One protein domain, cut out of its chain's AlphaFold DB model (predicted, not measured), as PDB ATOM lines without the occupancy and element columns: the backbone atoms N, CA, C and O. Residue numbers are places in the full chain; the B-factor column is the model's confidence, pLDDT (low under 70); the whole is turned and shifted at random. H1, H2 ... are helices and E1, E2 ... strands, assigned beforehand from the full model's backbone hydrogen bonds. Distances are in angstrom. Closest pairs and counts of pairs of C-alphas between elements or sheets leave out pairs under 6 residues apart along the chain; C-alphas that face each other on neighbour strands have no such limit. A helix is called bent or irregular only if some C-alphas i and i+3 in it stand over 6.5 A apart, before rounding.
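What this domain is: This is residues 97 to 209 and 226 to 255 of the 436 residues of an uncharacterized protein of Rhizophagus irregularis (strain DAOM 197198w) (UniProt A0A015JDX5). A narrow three-stranded antiparallel sheet, with E1 and E3 side by side as its long strands and short E2 at one edge, has the long helix H2 over one face and helix H3 slantwise over edge strand E1, where it meets H2. The short helices H5 and H6 are by E2, and the loop of residues 109 to 120 lies at one end of the longest axis. The 143 printed residues include six named helices and three named strands, in the order E1 H1 H2 E2 E3 H3 H4 H5 H6; the sheet's order is E1, E3, E2, and the class is mixed, helices and strands. The whole is compact, with a radius of gyration of the C-alphas of 15.2 A, and only just elongated, spanning 47 by 31 by 26 A.

How they stand to each other: E1, residues 99 to 108, is antiparallel to E3, residues 166 to 178, at 168 degrees, with N 103 and O 171 2.8 A apart, within hydrogen-bond range. E3 bends by 98 degrees at residue 175. H1, residues 121 to 124, only grazes the sheet. H2, residues 128 to 147, is on the sheet at a height of 10.3 A, over E1 and E3, and runs along the strands, at 22 degrees to E1 on the local plane. E2, residues 157 to 160, forms a hairpin with E3, with N 159 and O 170 2.9 A apart, within hydrogen-bond range. E1, H1, H2 and E2 make a split strand-helix-strand unit, two strands running the same way with E3 between them, and its crossover is right-handed. H3, residues 181 to 195, is over E1 at a height of 6.3 A, slantwise to the strands; H2 and H3 on one face of the sheet make two layers, helices over strands. H2 and H3 touch, closest at the C-alphas of Ala 138 and Val 191, 5.7 A apart, at a steep tilt of 59 degrees, opposite ways. H4, residues 197 to 200, touches H3 only at the corner, Ala 192 to Ser 200, C-alphas 4.6 A apart. H5, residues 230 to 233, and H6, residues 240 to 243, only graze the sheet. Every O i to N i+4 pair is within hydrogen-bond range in H2 and H3; the other helices are too short for one.

Where its parts are: E1 begins at C-alpha 99, (-34.790, 44.106, -17.354), and is 27.3 A long. H2 measures 27.9 A, E3 28.9 A and H3 20.8 A. H6 ends at C-alpha 243, (-23.583, 41.892, -19.785).

The domain as a whole: The C-alphas of Met 114 and Ala 251, the two farthest apart, are 47.8 A apart. Residues 210 to 225 are not printed, and C-alphas 209 and 226 are 22.0 A apart across the cut. The link from E1 to H1 is long. The mean pLDDT of the printed part is 81.9, with residues 228 to 238 and 249 to 253 among those under 70.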
ATOM      1  N   LEU A  97     -40.274  46.175 -20.899       83.06
ATOM      2  CA  LEU A  97     -40.077  44.735 -20.830       83.06
ATOM      3  C   LEU A  97     -39.142  44.371 -19.676       83.06
ATOM      4  O   LEU A  97     -38.380  45.229 -19.229       83.06
ATOM      5  N   PRO A  98     -39.131  43.102 -19.231       86.62
ATOM      6  CA  PRO A  98     -38.286  42.691 -18.125       86.62
ATOM      7  C   PRO A  98     -36.802  43.022 -18.336       86.62
ATOM      8  O   PRO A  98     -36.238  42.747 -19.397       86.62
ATOM      9  N   LEU A  99     -36.164  43.588 -17.310       90.12
ATOM     10  CA  LEU A  99     -34.790  44.106 -17.354       90.12
ATOM     11  C   LEU A  99     -33.926  43.417 -16.313       90.12
ATOM     12  O   LEU A  99     -34.310  43.361 -15.146       90.12
ATOM     13  N   ARG A 100     -32.724  42.971 -16.679       91.31
ATOM     14  CA  ARG A 100     -31.720  42.624 -15.664       91.31
ATOM     15  C   ARG A 100     -31.327  43.852 -14.853       91.31
ATOM     16  O   ARG A 100     -31.396  44.979 -15.345       91.31
ATOM     17  N   LEU A 101     -30.870  43.625 -13.621       91.12
ATOM     18  CA  LEU A 101     -30.245  44.695 -12.850       91.12
ATOM     19  C   LEU A 101     -29.061  45.242 -13.639       91.12
ATOM     20  O   LEU A 101     -28.157  44.483 -13.990       91.12
ATOM     21  N   VAL A 102     -29.046  46.551 -13.841       93.06
ATOM     22  CA  VAL A 102     -27.881  47.279 -14.314       93.06
ATOM     23  C   VAL A 102     -27.728  48.553 -13.495       93.06
ATOM     24  O   VAL A 102     -28.714  49.240 -13.254       93.06
ATOM     25  N   LEU A 103     -26.503  48.848 -13.065       94.00
ATOM     26  CA  LEU A 103     -26.105  50.167 -12.586       94.00
ATOM     27  C   LEU A 103     -25.050  50.736 -13.524       94.00
ATOM     28  O   LEU A 103     -24.050  50.061 -13.785       94.00
ATOM     29  N   ASP A 104     -25.257  51.965 -13.990       93.06
ATOM     30  CA  ASP A 104     -24.217  52.750 -14.652       93.06
ATOM     31  C   ASP A 104     -23.600  53.725 -13.653       93.06
ATOM     32  O   ASP A 104     -24.290  54.525 -13.014       93.06
ATOM     33  N   ILE A 105     -22.290  53.592 -13.484       91.88
ATOM     34  CA  ILE A 105     -21.478  54.428 -12.614       91.88
ATOM     35  C   ILE A 105     -20.618  55.293 -13.507       91.88
ATOM     36  O   ILE A 105     -19.870  54.777 -14.343       91.88
ATOM     37  N   ASP A 106     -20.698  56.597 -13.286       88.50
ATOM     38  CA  ASP A 106     -19.928  57.587 -14.015       88.50
ATOM     39  C   ASP A 106     -19.376  58.628 -13.040       88.50
ATOM     40  O   ASP A 106     -20.065  59.557 -12.622       88.50
ATOM     41  N   ALA A 107     -18.116  58.450 -12.649       89.75
ATOM     42  CA  ALA A 107     -17.444  59.323 -11.702       89.75
ATOM     43  C   ALA A 107     -16.162  59.899 -12.296       89.75
ATOM     44  O   ALA A 107     -15.323  59.182 -12.845       89.75
ATOM     45  N   ARG A 108     -15.959  61.206 -12.135       90.44
ATOM     46  CA  ARG A 108     -14.675  61.841 -12.449       90.44
ATOM     47  C   ARG A 108     -13.687  61.576 -11.323       90.44
ATOM     48  O   ARG A 108     -14.055  61.635 -10.152       90.44
ATOM     49  N   GLN A 109     -12.433  61.313 -11.673       87.69
ATOM     50  CA  GLN A 109     -11.366  61.188 -10.686       87.69
ATOM     51  C   GLN A 109     -11.087  62.553 -10.059       87.69
ATOM     52  O   GLN A 109     -11.244  62.725  -8.855       87.69
ATOM     53  N   LYS A 110     -10.757  63.527 -10.912       89.88
ATOM     54  CA  LYS A 110     -10.358  64.878 -10.521       89.88
ATOM     55  C   LYS A 110     -11.519  65.874 -10.646       89.88
ATOM     56  O   LYS A 110     -12.405  65.660 -11.481       89.88
ATOM     57  N   PRO A 111     -11.506  66.970  -9.867       85.94
ATOM     58  CA  PRO A 111     -12.437  68.078 -10.047       85.94
ATOM     59  C   PRO A 111     -12.302  68.698 -11.440       85.94
ATOM     60  O   PRO A 111     -11.206  68.761 -11.999       85.94
ATOM     61  N   ASP A 112     -13.411  69.190 -11.984       81.25
ATOM     62  CA  ASP A 112     -13.384  69.997 -13.200       81.25
ATOM     63  C   ASP A 112     -12.942  71.424 -12.847       81.25
ATOM     64  O   ASP A 112     -13.559  72.076 -12.006       81.25
ATOM     65  N   LEU A 113     -11.871  71.912 -13.482       83.50
ATOM     66  CA  LEU A 113     -11.356  73.266 -13.253       83.50
ATOM     67  C   LEU A 113     -12.359  74.350 -13.669       83.50
ATOM     68  O   LEU A 113     -12.367  75.427 -13.081       83.50
ATOM     69  N   MET A 114     -13.201  74.062 -14.663       86.62
ATOM     70  CA  MET A 114     -14.225  74.984 -15.157       86.62
ATOM     71  C   MET A 114     -15.560  74.811 -14.430       86.62
ATOM     72  O   MET A 114     -16.411  75.696 -14.495       86.62
ATOM     73  N   ASN A 115     -15.758  73.686 -13.736       82.19
ATOM     74  CA  ASN A 115     -16.978  73.411 -12.982       82.19
ATOM     75  C   ASN A 115     -16.681  72.661 -11.664       82.19
ATOM     76  O   ASN A 115     -16.957  71.462 -11.545       82.19
ATOM     77  N   PRO A 116     -16.130  73.354 -10.651       76.94
ATOM     78  CA  PRO A 116     -15.699  72.740  -9.391       76.94
ATOM     79  C   PRO A 116     -16.866  72.234  -8.523       76.94
ATOM     80  O   PRO A 116     -16.660  71.499  -7.546       76.94
ATOM     81  N   GLU A 117     -18.099  72.620  -8.857       82.06
ATOM     82  CA  GLU A 117     -19.306  72.121  -8.201       82.06
ATOM     83  C   GLU A 117     -19.596  70.667  -8.574       82.06
ATOM     84  O   GLU A 117     -20.130  69.938  -7.735       82.06
ATOM     85  N   LEU A 118     -19.163  70.210  -9.759       85.25
ATOM     86  CA  LEU A 118     -19.341  68.818 -10.164       85.25
ATOM     87  C   LEU A 118     -18.638  67.853  -9.196       85.25
ATOM     88  O   LEU A 118     -17.495  68.092  -8.779       85.25
ATOM     89  N   PRO A 119     -19.297  66.736  -8.849       89.38
ATOM     90  CA  PRO A 119     -18.716  65.749  -7.963       89.38
ATOM     91  C   PRO A 119     -17.518  65.058  -8.613       89.38
ATOM     92  O   PRO A 119     -17.501  64.748  -9.806       89.38
ATOM     93  N   SER A 120     -16.499  64.802  -7.798       92.88
ATOM     94  CA  SER A 120     -15.330  64.013  -8.177       92.88
ATOM     95  C   SER A 120     -14.853  63.188  -6.992       92.88
ATOM     96  O   SER A 120     -15.059  63.559  -5.832       92.88
ATOM     97  N   LEU A 121     -14.215  62.063  -7.296       90.94
ATOM     98  CA  LEU A 121     -13.710  61.130  -6.296       90.94
ATOM     99  C   LEU A 121     -12.674  61.790  -5.382       90.94
ATOM    100  O   LEU A 121     -12.786  61.689  -4.160       90.94
ATOM    101  N   ASP A 122     -11.734  62.543  -5.958       90.88
ATOM    102  CA  ASP A 122     -10.669  63.214  -5.205       90.88
ATOM    103  C   ASP A 122     -11.228  64.287  -4.255       90.88
ATOM    104  O   ASP A 122     -10.777  64.395  -3.113       90.88
ATOM    105  N   LYS A 123     -12.263  65.034  -4.679       90.81
ATOM    106  CA  LYS A 123     -12.939  66.043  -3.840       90.81
ATOM    107  C   LYS A 123     -13.535  65.421  -2.578       90.81
ATOM    108  O   LYS A 123     -13.449  66.015  -1.505       90.81
ATOM    109  N   TYR A 124     -14.113  64.227  -2.696       91.25
ATOM    110  CA  TYR A 124     -14.712  63.507  -1.570       91.25
ATOM    111  C   TYR A 124     -13.758  62.527  -0.884       91.25
ATOM    112  O   TYR A 124     -14.156  61.884   0.085       91.25
ATOM    113  N   LYS A 125     -12.499  62.434  -1.340       93.19
ATOM    114  CA  LYS A 125     -11.502  61.458  -0.865       93.19
ATOM    115  C   LYS A 125     -11.998  60.008  -0.951       93.19
ATOM    116  O   LYS A 125     -11.650  59.177  -0.116       93.19
ATOM    117  N   ILE A 126     -12.815  59.710  -1.959       90.00
ATOM    118  CA  ILE A 126     -13.360  58.375  -2.209       90.00
ATOM    119  C   ILE A 126     -12.422  57.656  -3.178       90.00
ATOM    120  O   ILE A 126     -12.133  58.163  -4.261       90.00
ATOM    121  N   THR A 127     -11.945  56.465  -2.820       88.31
ATOM    122  CA  THR A 127     -11.199  55.628  -3.769       88.31
ATOM    123  C   THR A 127     -12.166  54.892  -4.693       88.31
ATOM    124  O   THR A 127     -13.343  54.699  -4.380       88.31
ATOM    125  N   ARG A 128     -11.679  54.444  -5.853       87.00
ATOM    126  CA  ARG A 128     -12.492  53.637  -6.774       87.00
ATOM    127  C   ARG A 128     -12.936  52.340  -6.096       87.00
ATOM    128  O   ARG A 128     -14.094  51.945  -6.196       87.00
ATOM    129  N   GLU A 129     -12.029  51.704  -5.370       83.88
ATOM    130  CA  GLU A 129     -12.277  50.467  -4.639       83.88
ATOM    131  C   GLU A 129     -13.365  50.652  -3.577       83.88
ATOM    132  O   GLU A 129     -14.259  49.809  -3.477       83.88
ATOM    133  N   ASP A 130     -13.329  51.760  -2.832       84.50
ATOM    134  CA  ASP A 130     -14.346  52.093  -1.831       84.50
ATOM    135  C   ASP A 130     -15.715  52.332  -2.483       84.50
ATOM    136  O   ASP A 130     -16.706  51.723  -2.072       84.50
ATOM    137  N   LEU A 131     -15.769  53.126  -3.563       87.50
ATOM    138  CA  LEU A 131     -17.005  53.373  -4.312       87.50
ATOM    139  C   LEU A 131     -17.643  52.068  -4.809       87.50
ATOM    140  O   LEU A 131     -18.824  51.818  -4.558       87.50
ATOM    141  N   LEU A 132     -16.864  51.228  -5.499       86.44
ATOM    142  CA  LEU A 132     -17.358  49.965  -6.051       86.44
ATOM    143  C   LEU A 132     -17.837  49.025  -4.941       86.44
ATOM    144  O   LEU A 132     -18.914  48.440  -5.056       86.44
ATOM    145  N   SER A 133     -17.059  48.901  -3.863       83.38
ATOM    146  CA  SER A 133     -17.381  48.010  -2.747       83.38
ATOM    147  C   SER A 133     -18.677  48.426  -2.064       83.38
ATOM    148  O   SER A 133     -19.553  47.584  -1.863       83.38
ATOM    149  N   LYS A 134     -18.855  49.721  -1.767       89.38
ATOM    150  CA  LYS A 134     -20.085  50.215  -1.137       89.38
ATOM    151  C   LYS A 134     -21.318  49.993  -2.002       89.38
ATOM    152  O   LYS A 134     -22.346  49.570  -1.477       89.38
ATOM    153  N   ILE A 135     -21.215  50.218  -3.311       90.00
ATOM    154  CA  ILE A 135     -22.330  49.986  -4.238       90.00
ATOM    155  C   ILE A 135     -22.680  48.496  -4.314       90.00
ATOM    156  O   ILE A 135     -23.856  48.143  -4.223       90.00
ATOM    157  N   LEU A 136     -21.685  47.613  -4.441       87.81
ATOM    158  CA  LEU A 136     -21.917  46.168  -4.515       87.81
ATOM    159  C   LEU A 136     -22.521  45.611  -3.221       87.81
ATOM    160  O   LEU A 136     -23.463  44.820  -3.284       87.81
ATOM    161  N   ILE A 137     -22.029  46.058  -2.062       85.62
ATOM    162  CA  ILE A 137     -22.588  45.689  -0.755       85.62
ATOM    163  C   ILE A 137     -24.032  46.181  -0.642       85.62
ATOM    164  O   ILE A 137     -24.904  45.401  -0.278       85.62
ATOM    165  N   ALA A 138     -24.317  47.432  -1.019       91.75
ATOM    166  CA  ALA A 138     -25.680  47.958  -1.006       91.75
ATOM    167  C   ALA A 138     -26.620  47.157  -1.921       91.75
ATOM    168  O   ALA A 138     -27.737  46.834  -1.516       91.75
ATOM    169  N   CYS A 139     -26.167  46.779  -3.120       89.94
ATOM    170  CA  CYS A 139     -26.941  45.920  -4.015       89.94
ATOM    171  C   CYS A 139     -27.218  44.551  -3.377       89.94
ATOM    172  O   CYS A 139     -28.366  44.107  -3.363       89.94
ATOM    173  N   ALA A 140     -26.194  43.892  -2.830       85.19
ATOM    174  CA  ALA A 140     -26.336  42.585  -2.192       85.19
ATOM    175  C   ALA A 140     -27.270  42.635  -0.970       85.19
ATOM    176  O   ALA A 140     -28.149  41.783  -0.848       85.19
ATOM    177  N   ASP A 141     -27.144  43.662  -0.126       85.56
ATOM    178  CA  ASP A 141     -28.026  43.915   1.019       85.56
ATOM    179  C   ASP A 141     -29.482  44.065   0.572       85.56
ATOM    180  O   ASP A 141     -30.377  43.417   1.115       85.56
ATOM    181  N   ILE A 142     -29.744  44.916  -0.424       87.19
ATOM    182  CA  ILE A 142     -31.109  45.186  -0.888       87.19
ATOM    183  C   ILE A 142     -31.725  43.933  -1.500       87.19
ATOM    184  O   ILE A 142     -32.907  43.671  -1.271       87.19
ATOM    185  N   ILE A 143     -30.949  43.131  -2.229       83.44
ATOM    186  CA  ILE A 143     -31.457  41.868  -2.761       83.44
ATOM    187  C   ILE A 143     -31.714  40.866  -1.628       83.44
ATOM    188  O   ILE A 143     -32.772  40.234  -1.589       83.44
ATOM    189  N   TYR A 144     -30.809  40.768  -0.656       80.62
ATOM    190  CA  TYR A 144     -30.989  39.889   0.493       80.62
ATOM    191  C   TYR A 144     -32.228  40.258   1.316       80.62
ATOM    192  O   TYR A 144     -33.067  39.400   1.587       80.62
ATOM    193  N   PHE A 145     -32.401  41.527   1.678       75.44
ATOM    194  CA  PHE A 145     -33.527  41.962   2.508       75.44
ATOM    195  C   PHE A 145     -34.834  42.114   1.731       75.44
ATOM    196  O   PHE A 145     -35.898  41.774   2.249       75.44
ATOM    197  N   GLY A 146     -34.771  42.629   0.504       68.88
ATOM    198  CA  GLY A 146     -35.945  42.863  -0.331       68.88
ATOM    199  C   GLY A 146     -36.532  41.575  -0.894       68.88
ATOM    200  O   GLY A 146     -37.749  41.463  -1.010       68.88
ATOM    201  N   LEU A 147     -35.678  40.601  -1.215       66.25
ATOM    202  CA  LEU A 147     -36.068  39.428  -1.999       66.25
ATOM    203  C   LEU A 147     -35.710  38.105  -1.318       66.25
ATOM    204  O   LEU A 147     -36.016  37.045  -1.849       66.25
ATOM    205  N   LYS A 148     -35.101  38.145  -0.124       70.56
ATOM    206  CA  LYS A 148     -34.696  36.956   0.649       70.56
ATOM    207  C   LYS A 148     -33.737  36.035  -0.112       70.56
ATOM    208  O   LYS A 148     -33.653  34.844   0.185       70.56
ATOM    209  N   HIS A 149     -32.982  36.593  -1.057       69.00
ATOM    210  CA  HIS A 149     -31.979  35.874  -1.833       69.00
ATOM    211  C   HIS A 149     -30.574  36.244  -1.370       69.00
ATOM    212  O   HIS A 149     -30.145  37.389  -1.488       69.00
ATOM    213  N   PHE A 150     -29.838  35.260  -0.853       71.00
ATOM    214  CA  PHE A 150     -28.423  35.430  -0.538       71.00
ATOM    215  C   PHE A 150     -27.592  35.405  -1.820       71.00
ATOM    216  O   PHE A 150     -27.703  34.471  -2.617       71.00
ATOM    217  N   ILE A 151     -26.744  36.416  -2.000       71.31
ATOM    218  CA  ILE A 151     -25.925  36.581  -3.199       71.31
ATOM    219  C   ILE A 151     -24.467  36.765  -2.800       71.31
ATOM    220  O   ILE A 151     -24.137  37.556  -1.922       71.31
ATOM    221  N   ASN A 152     -23.588  36.044  -3.492       69.31
ATOM    222  CA  ASN A 152     -22.156  36.302  -3.450       69.31
ATOM    223  C   ASN A 152     -21.837  37.513  -4.343       69.31
ATOM    224  O   ASN A 152     -22.333  37.580  -5.463       69.31
ATOM    225  N   LEU A 153     -20.977  38.431  -3.893       70.94
ATOM    226  CA  LEU A 153     -20.537  39.584  -4.692       70.94
ATOM    227  C   LEU A 153     -19.945  39.179  -6.057       70.94
ATOM    228  O   LEU A 153     -20.078  39.922  -7.026       70.94
ATOM    229  N   ASN A 154     -19.385  37.971  -6.178       71.00
ATOM    230  CA  ASN A 154     -18.886  37.432  -7.450       71.00
ATOM    231  C   ASN A 154     -20.001  37.097  -8.460       71.00
ATOM    232  O   ASN A 154     -19.717  36.796  -9.614       71.00
ATOM    233  N   ALA A 155     -21.272  37.133  -8.053       77.25
ATOM    234  CA  ALA A 155     -22.401  36.933  -8.957       77.25
ATOM    235  C   ALA A 155     -22.685  38.165  -9.833       77.25
ATOM    236  O   ALA A 155     -23.397  38.048 -10.832       77.25
ATOM    237  N   PHE A 156     -22.148  39.336  -9.474       83.56
ATOM    238  CA  PHE A 156     -22.236  40.527 -10.309       83.56
ATOM    239  C   PHE A 156     -21.228  40.455 -11.451       83.56
ATOM    240  O   PHE A 156     -20.051  40.148 -11.276       83.56
ATOM    241  N   THR A 157     -21.703  40.800 -12.635       84.81
ATOM    242  CA  THR A 157     -20.906  40.938 -13.840       84.81
ATOM    243  C   THR A 157     -20.513  42.405 -14.011       84.81
ATOM    244  O   THR A 157     -21.368  43.285 -14.064       84.81
ATOM    245  N   LEU A 158     -19.210  42.679 -14.081       85.50
ATOM    246  CA  LEU A 158     -18.671  44.040 -14.113       85.50
ATOM    247  C   LEU A 158     -18.016  44.347 -15.457       85.50
ATOM    248  O   LEU A 158     -17.126  43.614 -15.904       85.50
ATOM    249  N   ALA A 159     -18.403  45.464 -16.071       84.81
ATOM    250  CA  ALA A 159     -17.735  46.014 -17.245       84.81
ATOM    251  C   ALA A 159     -17.194  47.414 -16.952       84.81
ATOM    252  O   ALA A 159     -17.933  48.293 -16.526       84.81
ATOM    253  N   SER A 160     -15.915  47.651 -17.227       84.44
ATOM    254  CA  SER A 160     -15.249  48.930 -17.018       84.44
ATOM    255  C   SER A 160     -14.843  49.579 -18.332       84.44
ATOM    256  O   SER A 160     -14.346  48.930 -19.245       84.44
ATOM    257  N   SER A 161     -15.040  50.888 -18.416       83.31
ATOM    258  CA  SER A 161     -14.416  51.765 -19.412       83.31
ATOM    259  C   SER A 161     -13.669  52.897 -18.709       83.31
ATOM    260  O   SER A 161     -13.679  54.037 -19.177       83.31
ATOM    261  N   SER A 162     -13.122  52.601 -17.531       82.81
ATOM    262  CA  SER A 162     -12.400  53.564 -16.709       82.81
ATOM    263  C   SER A 162     -11.030  53.872 -17.318       82.81
ATOM    264  O   SER A 162     -10.381  52.991 -17.880       82.81
ATOM    265  N   ASN A 163     -10.571  55.106 -17.159       82.75
ATOM    266  CA  ASN A 163      -9.200  55.537 -17.440       82.75
ATOM    267  C   ASN A 163      -8.649  56.292 -16.218       82.75
ATOM    268  O   ASN A 163      -9.201  56.182 -15.124       82.75
ATOM    269  N   THR A 164      -7.550  57.026 -16.354       79.94
ATOM    270  CA  THR A 164      -6.966  57.824 -15.261       79.94
ATOM    271  C   THR A 164      -7.916  58.899 -14.736       79.94
ATOM    272  O   THR A 164      -7.976  59.118 -13.531       79.94
ATOM    273  N   ASP A 165      -8.727  59.492 -15.608       84.56
ATOM    274  CA  ASP A 165      -9.526  60.680 -15.285       84.56
ATOM    275  C   ASP A 165     -10.987  60.371 -14.968       84.56
ATOM    276  O   ASP A 165     -11.683  61.183 -14.359       84.56
ATOM    277  N   LYS A 166     -11.467  59.190 -15.360       84.19
ATOM    278  CA  LYS A 166     -12.855  58.775 -15.198       84.19
ATOM    279  C   LYS A 166     -12.951  57.325 -14.762       84.19
ATOM    280  O   LYS A 166     -12.367  56.420 -15.355       84.19
ATOM    281  N   CYS A 167     -13.755  57.117 -13.740       87.06
ATOM    282  CA  CYS A 167     -14.266  55.836 -13.328       87.06
ATOM    283  C   CYS A 167     -15.614  55.601 -14.024       87.06
ATOM    284  O   CYS A 167     -16.546  56.377 -13.843       87.06
ATOM    285  N   SER A 168     -15.709  54.564 -14.857       87.50
ATOM    286  CA  SER A 168     -16.957  54.204 -15.523       87.50
ATOM    287  C   SER A 168     -17.187  52.702 -15.493       87.50
ATOM    288  O   SER A 168     -16.411  51.942 -16.088       87.50
ATOM    289  N   TRP A 169     -18.276  52.285 -14.852       88.81
ATOM    290  CA  TRP A 169     -18.634  50.880 -14.679       88.81
ATOM    291  C   TRP A 169     -20.081  50.613 -15.054       88.81
ATOM    292  O   TRP A 169     -20.957  51.386 -14.710       88.81
ATOM    293  N   HIS A 170     -20.322  49.479 -15.708       90.94
ATOM    294  CA  HIS A 170     -21.627  48.832 -15.676       90.94
ATOM    295  C   HIS A 170     -21.548  47.665 -14.697       90.94
ATOM    296  O   HIS A 170     -20.670  46.805 -14.830       90.94
ATOM    297  N   ILE A 171     -22.462  47.644 -13.735       90.81
ATOM    298  CA  ILE A 171     -22.638  46.550 -12.784       90.81
ATOM    299  C   ILE A 171     -23.926  45.837 -13.161       90.81
ATOM    300  O   ILE A 171     -24.991  46.434 -13.071       90.81
ATOM    301  N   VAL A 172     -23.833  44.582 -13.589       89.94
ATOM    302  CA  VAL A 172     -24.982  43.789 -14.041       89.94
ATOM    303  C   VAL A 172     -25.179  42.596 -13.118       89.94
ATOM    304  O   VAL A 172     -24.216  41.913 -12.781       89.94
ATOM    305  N   TYR A 173     -26.418  42.308 -12.725       87.50
ATOM    306  CA  TYR A 173     -26.749  41.049 -12.049       87.50
ATOM    307  C   TYR A 173     -27.599  40.179 -12.986       87.50
ATOM    308  O   TYR A 173     -28.765  40.500 -13.223       87.50
ATOM    309  N   PRO A 174     -27.038  39.092 -13.553       81.38
ATOM    310  CA  PRO A 174     -27.674  38.361 -14.649       81.38
ATOM    311  C   PRO A 174     -28.769  37.384 -14.201       81.38
ATOM    312  O   PRO A 174     -29.489  36.850 -15.041       81.38
ATOM    313  N   TYR A 175     -28.892  37.121 -12.899       78.19
ATOM    314  CA  TYR A 175     -29.757  36.059 -12.371       78.19
ATOM    315  C   TYR A 175     -31.164  36.525 -11.997       78.19
ATOM    316  O   TYR A 175     -31.959  35.714 -11.529       78.19
ATOM    317  N   ALA A 176     -31.482  37.802 -12.204       77.56
ATOM    318  CA  ALA A 176     -32.797  38.338 -11.905       77.56
ATOM    319  C   ALA A 176     -33.216  39.439 -12.861       77.56
ATOM    320  O   ALA A 176     -32.380  40.223 -13.321       77.56
ATOM    321  N   ARG A 177     -34.527  39.515 -13.100       86.19
ATOM    322  CA  ARG A 177     -35.148  40.559 -13.906       86.19
ATOM    323  C   ARG A 177     -36.203  41.321 -13.121       86.19
ATOM    324  O   ARG A 177     -37.059  40.728 -12.477       86.19
ATOM    325  N   PHE A 178     -36.161  42.638 -13.225       87.69
ATOM    326  CA  PHE A 178     -37.235  43.534 -12.820       87.69
ATOM    327  C   PHE A 178     -38.324  43.529 -13.883       87.69
ATOM    328  O   PHE A 178     -38.029  43.325 -15.058       87.69
ATOM    329  N   ILE A 179     -39.571  43.774 -13.479       84.06
ATOM    330  CA  ILE A 179     -40.725  43.770 -14.392       84.06
ATOM    331  C   ILE A 179     -40.580  44.817 -15.498       84.06
ATOM    332  O   ILE A 179     -40.926  44.544 -16.641       84.06
ATOM    333  N   ASP A 180     -40.096  46.006 -15.149       85.56
ATOM    334  CA  ASP A 180     -39.899  47.124 -16.065       85.56
ATOM    335  C   ASP A 180     -38.892  48.133 -15.478       85.56
ATOM    336  O   ASP A 180     -38.346  47.962 -14.379       85.56
ATOM    337  N   TYR A 181     -38.660  49.219 -16.212       86.81
ATOM    338  CA  TYR A 181     -37.739  50.291 -15.852       86.81
ATOM    339  C   TYR A 181     -38.137  51.013 -14.569       86.81
ATOM    340  O   TYR A 181     -37.264  51.576 -13.921       86.81
ATOM    341  N   ARG A 182     -39.422  51.021 -14.190       87.31
ATOM    342  CA  ARG A 182     -39.899  51.704 -12.978       87.31
ATOM    343  C   ARG A 182     -39.462  50.927 -11.753       87.31
ATOM    344  O   ARG A 182     -38.965  51.516 -10.797       87.31
ATOM    345  N   ASP A 183     -39.604  49.606 -11.804       89.81
ATOM    346  CA  ASP A 183     -39.157  48.741 -10.717       89.81
ATOM    347  C   ASP A 183     -37.627  48.693 -10.622       89.81
ATOM    348  O   ASP A 183     -37.084  48.828  -9.525       89.81
ATOM    349  N   LEU A 184     -36.926  48.627 -11.762       92.25
ATOM    350  CA  LEU A 184     -35.466  48.762 -11.797       92.25
ATOM    351  C   LEU A 184     -35.011  50.121 -11.239       92.25
ATOM    352  O   LEU A 184     -34.127  50.172 -10.388       92.25
ATOM    353  N   ARG A 185     -35.641  51.222 -11.661       92.81
ATOM    354  CA  ARG A 185     -35.339  52.567 -11.155       92.81
ATOM    355  C   ARG A 185     -35.538  52.647  -9.645       92.81
ATOM    356  O   ARG A 185     -34.642  53.115  -8.952       92.81
ATOM    357  N   GLY A 186     -36.659  52.137  -9.132       92.38
ATOM    358  CA  GLY A 186     -36.925  52.098  -7.694       92.38
ATOM    359  C   GLY A 186     -35.883  51.283  -6.920       92.38
ATOM    360  O   GLY A 186     -35.537  51.632  -5.792       92.38
ATOM    361  N   PHE A 187     -35.339  50.212  -7.510       92.88
ATOM    362  CA  PHE A 187     -34.233  49.467  -6.904       92.88
ATOM    363  C   PHE A 187     -32.970  50.324  -6.820       92.88
ATOM    364  O   PHE A 187     -32.350  50.401  -5.760       92.88
ATOM    365  N   VAL A 188     -32.599  50.990  -7.914       94.31
ATOM    366  CA  VAL A 188     -31.381  51.810  -7.962       94.31
ATOM    367  C   VAL A 188     -31.500  53.047  -7.067       94.31
ATOM    368  O   VAL A 188     -30.525  53.414  -6.417       94.31
ATOM    369  N   GLU A 189     -32.692  53.628  -6.928       94.38
ATOM    370  CA  GLU A 189     -32.972  54.677  -5.938       94.38
ATOM    371  C   GLU A 189     -32.734  54.172  -4.505       94.38
ATOM    372  O   GLU A 189     -32.053  54.837  -3.728       94.38
ATOM    373  N   LYS A 190     -33.158  52.943  -4.168       93.75
ATOM    374  CA  LYS A 190     -32.812  52.349  -2.862       93.75
ATOM    375  C   LYS A 190     -31.311  52.111  -2.700       93.75
ATOM    376  O   LYS A 190     -30.804  52.263  -1.590       93.75
ATOM    377  N   VAL A 191     -30.596  51.730  -3.764       94.44
ATOM    378  CA  VAL A 191     -29.127  51.606  -3.720       94.44
ATOM    379  C   VAL A 191     -28.509  52.966  -3.410       94.44
ATOM    380  O   VAL A 191     -27.692  53.050  -2.496       94.44
ATOM    381  N   ALA A 192     -28.935  54.019  -4.111       95.25
ATOM    382  CA  ALA A 192     -28.497  55.394  -3.891       95.25
ATOM    383  C   ALA A 192     -28.741  55.854  -2.442       95.25
ATOM    384  O   ALA A 192     -27.819  56.352  -1.791       95.25
ATOM    385  N   ASP A 193     -29.933  55.610  -1.898       94.56
ATOM    386  CA  ASP A 193     -30.253  55.924  -0.501       94.56
ATOM    387  C   ASP A 193     -29.351  55.157   0.478       94.56
ATOM    388  O   ASP A 193     -28.869  55.713   1.468       94.56
ATOM    389  N   ARG A 194     -29.092  53.875   0.193       93.31
ATOM    390  CA  ARG A 194     -28.309  52.982   1.056       93.31
ATOM    391  C   ARG A 194     -26.827  53.343   1.099       93.31
ATOM    392  O   ARG A 194     -26.228  53.243   2.168       93.31
ATOM    393  N   VAL A 195     -26.233  53.747  -0.027       93.56
ATOM    394  CA  VAL A 195     -24.823  54.183  -0.073       93.56
ATOM    395  C   VAL A 195     -24.626  55.595   0.491       93.56
ATOM    396  O   VAL A 195     -23.510  55.963   0.859       93.56
ATOM    397  N   GLY A 196     -25.711  56.365   0.606       93.94
ATOM    398  CA  GLY A 196     -25.719  57.724   1.132       93.94
ATOM    399  C   GLY A 196     -25.336  58.781   0.094       93.94
ATOM    400  O   GLY A 196     -24.722  58.493  -0.934       93.94
ATOM    401  N   LYS A 197     -25.680  60.040   0.405       92.44
ATOM    402  CA  LYS A 197     -25.614  61.189  -0.517       92.44
ATOM    403  C   LYS A 197     -24.279  61.332  -1.261       92.44
ATOM    404  O   LYS A 197     -24.275  61.579  -2.455       92.44
ATOM    405  N   LEU A 198     -23.155  61.162  -0.565       92.19
ATOM    406  CA  LEU A 198     -21.824  61.337  -1.163       92.19
ATOM    407  C   LEU A 198     -21.528  60.319  -2.274       92.19
ATOM    408  O   LEU A 198     -20.861  60.652  -3.245       92.19
ATOM    409  N   TYR A 199     -22.005  59.082  -2.128       93.50
ATOM    410  CA  TYR A 199     -21.747  58.004  -3.086       93.50
ATOM    411  C   TYR A 199     -22.813  57.952  -4.181       93.50
ATOM    412  O   TYR A 199     -22.512  57.573  -5.312       93.50
ATOM    413  N   SER A 200     -24.048  58.347  -3.861       94.44
ATOM    414  CA  SER A 200     -25.152  58.337  -4.820       94.44
ATOM    415  C   SER A 200     -24.984  59.345  -5.954       94.44
ATOM    416  O   SER A 200     -25.503  59.103  -7.039       94.44
ATOM    417  N   GLU A 201     -24.206  60.413  -5.752       93.62
ATOM    418  CA  GLU A 201     -23.853  61.388  -6.797       93.62
ATOM    419  C   GLU A 201     -23.125  60.765  -8.004       93.62
ATOM    420  O   GLU A 201     -23.070  61.378  -9.068       93.62
ATOM    421  N   PHE A 202     -22.594  59.546  -7.860       93.88
ATOM    422  CA  PHE A 202     -21.888  58.818  -8.917       93.88
ATOM    423  C   PHE A 202     -22.725  57.726  -9.601       93.88
ATOM    424  O   PHE A 202     -22.217  57.042 -10.492       93.88
ATOM    425  N   ILE A 203     -23.980  57.533  -9.181       94.12
ATOM    426  CA  ILE A 203     -24.910  56.561  -9.769       94.12
ATOM    427  C   ILE A 203     -25.814  57.296 -10.764       94.12
ATOM    428  O   ILE A 203     -26.535  58.218 -10.378       94.12
ATOM    429  N   ASP A 204     -25.832  56.874 -12.031       92.19
ATOM    430  CA  ASP A 204     -26.708  57.493 -13.032       92.19
ATOM    431  C   ASP A 204     -28.165  57.029 -12.863       92.19
ATOM    432  O   ASP A 204     -28.598  56.010 -13.403       92.19
ATOM    433  N   LEU A 205     -28.945  57.806 -12.108       89.94
ATOM    434  CA  LEU A 205     -30.394  57.616 -11.964       89.94
ATOM    435  C   LEU A 205     -31.182  58.049 -13.212       89.94
ATOM    436  O   LEU A 205     -32.333  57.641 -13.385       89.94
ATOM    437  N   GLY A 206     -30.588  58.870 -14.083       86.38
ATOM    438  CA  GLY A 206     -31.216  59.400 -15.293       86.38
ATOM    439  C   GLY A 206     -31.285  58.400 -16.448       86.38
ATOM    440  O   GLY A 206     -31.999  58.658 -17.429       86.38
ATOM    441  N   LEU A 207     -30.581  57.272 -16.330       88.38
ATOM    442  CA  LEU A 207     -30.555  56.188 -17.308       88.38
ATOM    443  C   LEU A 207     -31.908  55.470 -17.437       88.38
ATOM    444  O   LEU A 207     -32.343  55.160 -18.546       88.38
ATOM    445  N   TYR A 208     -32.588  55.210 -16.317       88.06
ATOM    446  CA  TYR A 208     -33.739  54.302 -16.264       88.06
ATOM    447  C   TYR A 208     -35.025  54.978 -16.745       88.06
ATOM    448  O   TYR A 208     -35.739  55.646 -15.992       88.06
ATOM    449  N   LYS A 209     -35.328  54.791 -18.027       85.88
ATOM    450  CA  LYS A 209     -36.500  55.347 -18.714       85.88
ATOM    451  C   LYS A 209     -37.224  54.247 -19.483       85.88
ATOM    452  O   LYS A 209     -36.699  53.155 -19.662       85.88
ATOM    453  N   LYS A 226     -15.058  49.642 -23.500       78.25
ATOM    454  CA  LYS A 226     -15.728  48.958 -22.381       78.25
ATOM    455  C   LYS A 226     -15.263  47.496 -22.339       78.25
ATOM    456  O   LYS A 226     -15.404  46.784 -23.324       78.25
ATOM    457  N   ARG A 227     -14.690  47.028 -21.231       74.44
ATOM    458  CA  ARG A 227     -14.087  45.690 -21.086       74.44
ATOM    459  C   ARG A 227     -14.586  45.003 -19.816       74.44
ATOM    460  O   ARG A 227     -14.894  45.702 -18.855       74.44
ATOM    461  N   PRO A 228     -14.641  43.664 -19.758       68.56
ATOM    462  CA  PRO A 228     -14.872  42.967 -18.499       68.56
ATOM    463  C   PRO A 228     -13.822  43.349 -17.457       68.56
ATOM    464  O   PRO A 228     -12.645  43.511 -17.794       68.56
ATOM    465  N   VAL A 229     -14.218  43.440 -16.190       64.31
ATOM    466  CA  VAL A 229     -13.246  43.540 -15.098       64.31
ATOM    467  C   VAL A 229     -12.556  42.179 -14.930       64.31
ATOM    468  O   VAL A 229     -13.205  41.147 -14.761       64.31
ATOM    469  N   ILE A 230     -11.221  42.183 -15.018       48.69
ATOM    470  CA  ILE A 230     -10.351  41.004 -15.219       48.69
ATOM    471  C   ILE A 230     -10.512  39.916 -14.140       48.69
ATOM    472  O   ILE A 230     -10.308  38.737 -14.435       48.69
ATOM    473  N   SER A 231     -10.906  40.269 -12.912       44.66
ATOM    474  CA  SER A 231     -11.109  39.301 -11.821       44.66
ATOM    475  C   SER A 231     -12.209  38.274 -12.115       44.66
ATOM    476  O   SER A 231     -12.056  37.121 -11.725       44.66
ATOM    477  N   LEU A 232     -13.255  38.647 -12.860       41.69
ATOM    478  CA  LEU A 232     -14.375  37.758 -13.209       41.69
ATOM    479  C   LEU A 232     -14.072  36.859 -14.421       41.69
ATOM    480  O   LEU A 232     -14.587  35.748 -14.524       41.69
ATOM    481  N   ILE A 233     -13.175  37.290 -15.319       35.12
ATOM    482  CA  ILE A 233     -12.753  36.495 -16.489       35.12
ATOM    483  C   ILE A 233     -11.986  35.236 -16.048       35.12
ATOM    484  O   ILE A 233     -12.105  34.187 -16.684       35.12
ATOM    485  N   LYS A 234     -11.228  35.313 -14.940       38.28
ATOM    486  CA  LYS A 234     -10.424  34.198 -14.403       38.28
ATOM    487  C   LYS A 234     -11.259  32.988 -13.967       38.28
ATOM    488  O   LYS A 234     -10.719  31.887 -13.933       38.28
ATOM    489  N   GLU A 235     -12.551  33.163 -13.682       44.03
ATOM    490  CA  GLU A 235     -13.450  32.052 -13.342       44.03
ATOM    491  C   GLU A 235     -14.029  31.347 -14.587       44.03
ATOM    492  O   GLU A 235     -14.628  30.285 -14.461       44.03
ATOM    493  N   GLY A 236     -13.811  31.867 -15.805       35.12
ATOM    494  CA  GLY A 236     -14.211  31.204 -17.057       35.12
ATOM    495  C   GLY A 236     -15.709  31.267 -17.389       35.12
ATOM    496  O   GLY A 236     -16.146  30.618 -18.340       35.12
ATOM    497  N   TYR A 237     -16.498  32.046 -16.639       41.00
ATOM    498  CA  TYR A 237     -17.963  32.038 -16.730       41.00
ATOM    499  C   TYR A 237     -18.594  33.191 -17.520       41.00
ATOM    500  O   TYR A 237     -19.763  33.078 -17.875       41.00
ATOM    501  N   CYS A 238     -17.872  34.269 -17.843       56.25
ATOM    502  CA  CYS A 238     -18.500  35.456 -18.430       56.25
ATOM    503  C   CYS A 238     -18.697  35.328 -19.949       56.25
ATOM    504  O   CYS A 238     -17.755  35.474 -20.733       56.25
ATOM    505  N   LYS A 239     -19.939  35.103 -20.381       71.62
ATOM    506  CA  LYS A 239     -20.359  35.203 -21.785       71.62
ATOM    507  C   LYS A 239     -20.797  36.637 -22.081       71.62
ATOM    508  O   LYS A 239     -21.319  37.328 -21.217       71.62
ATOM    509  N   LEU A 240     -20.667  37.076 -23.335       71.62
ATOM    510  CA  LEU A 240     -21.108  38.411 -23.780       71.62
ATOM    511  C   LEU A 240     -22.568  38.715 -23.391       71.62
ATOM    512  O   LEU A 240     -22.901  39.838 -23.032       71.62
ATOM    513  N   LYS A 241     -23.415  37.679 -23.383       77.12
ATOM    514  CA  LYS A 241     -24.818  37.752 -22.964       77.12
ATOM    515  C   LYS A 241     -25.037  38.075 -21.481       77.12
ATOM    516  O   LYS A 241     -26.138  38.478 -21.125       77.12
ATOM    517  N   ASP A 242     -24.046  37.877 -20.615       80.12
ATOM    518  CA  ASP A 242     -24.170  38.131 -19.171       80.12
ATOM    519  C   ASP A 242     -24.104  39.636 -18.860       80.12
ATOM    520  O   ASP A 242     -24.527  40.071 -17.796       80.12
ATOM    521  N   TYR A 243     -23.649  40.431 -19.833       81.75
ATOM    522  CA  TYR A 243     -23.583  41.892 -19.785       81.75
ATOM    523  C   TYR A 243     -24.800  42.582 -20.415       81.75
ATOM    524  O   TYR A 243     -24.876  43.806 -20.377       81.75
ATOM    525  N   LEU A 244     -25.712  41.819 -21.027       86.56
ATOM    526  CA  LEU A 244     -26.921  42.365 -21.643       86.56
ATOM    527  C   LEU A 244     -27.969  42.676 -20.586       86.56
ATOM    528  O   LEU A 244     -28.143  41.897 -19.641       86.56
ATOM    529  N   VAL A 245     -28.713  43.757 -20.803       88.75
ATOM    530  CA  VAL A 245     -29.861  44.119 -19.965       88.75
ATOM    531  C   VAL A 245     -31.095  43.305 -20.364       88.75
ATOM    532  O   VAL A 245     -31.851  42.884 -19.485       88.75
ATOM    533  N   GLN A 246     -31.265  43.026 -21.664       86.81
ATOM    534  CA  GLN A 246     -32.396  42.271 -22.223       86.81
ATOM    535  C   GLN A 246     -31.942  41.094 -23.107       86.81
ATOM    536  O   GLN A 246     -32.103  41.099 -24.330       86.81
ATOM    537  N   PRO A 247     -31.372  40.031 -22.517       80.69
ATOM    538  CA  PRO A 247     -31.096  38.788 -23.247       80.69
ATOM    539  C   PRO A 247     -32.368  38.144 -23.836       80.69
ATOM    540  O   PRO A 247     -33.387  38.035 -23.162       80.69
ATOM    541  N   LYS A 248     -32.285  37.619 -25.069       71.69
ATOM    542  CA  LYS A 248     -33.408  36.931 -25.740       71.69
ATOM    543  C   LYS A 248     -33.746  35.558 -25.154       71.69
ATOM    544  O   LYS A 248     -34.901  35.158 -25.140       71.69
ATOM    545  N   LEU A 249     -32.738  34.833 -24.673       63.47
ATOM    546  CA  LEU A 249     -32.885  33.532 -24.019       63.47
ATOM    547  C   LEU A 249     -32.414  33.674 -22.578       63.47
ATOM    548  O   LEU A 249     -31.212  33.569 -22.306       63.47
ATOM    549  N   ASP A 250     -33.353  33.933 -21.672       62.69
ATOM    550  CA  ASP A 250     -33.045  34.087 -20.257       62.69
ATOM    551  C   ASP A 250     -33.923  33.193 -19.391       62.69
ATOM    552  O   ASP A 250     -35.145  33.310 -19.380       62.69
ATOM    553  N   ALA A 251     -33.261  32.297 -18.663       59.12
ATOM    554  CA  ALA A 251     -33.883  31.461 -17.646       59.12
ATOM    555  C   ALA A 251     -33.957  32.180 -16.287       59.12
ATOM    556  O   ALA A 251     -34.365  31.568 -15.302       59.12
ATOM    557  N   SER A 252     -33.517  33.443 -16.215       64.94
ATOM    558  CA  SER A 252     -33.590  34.237 -14.993       64.94
ATOM    559  C   SER A 252     -35.038  34.499 -14.578       64.94
ATOM    560  O   SER A 252     -35.934  34.744 -15.398       64.94
ATOM    561  N   GLU A 253     -35.242  34.451 -13.268       69.94
ATOM    562  CA  GLU A 253     -36.524  34.707 -12.632       69.94
ATOM    563  C   GLU A 253     -36.916  36.180 -12.800       69.94
ATOM    564  O   GLU A 253     -36.091  37.084 -12.628       69.94
ATOM    565  N   ILE A 254     -38.181  36.418 -13.155       73.62
ATOM    566  CA  ILE A 254     -38.769  37.757 -13.116       73.62
ATOM    567  C   ILE A 254     -39.253  37.979 -11.689       73.62
ATOM    568  O   ILE A 254     -40.121  37.257 -11.200       73.62
ATOM    569  N   TRP A 255     -38.686  38.973 -11.021       74.81
ATOM    570  CA  TRP A 255     -39.054  39.302  -9.658       74.81
ATOM    571  C   TRP A 255     -40.390  40.042  -9.594       74.81
ATOM    572  O   TRP A 255     -40.673  40.883 -10.453       74.81
TER     573      TRP A 255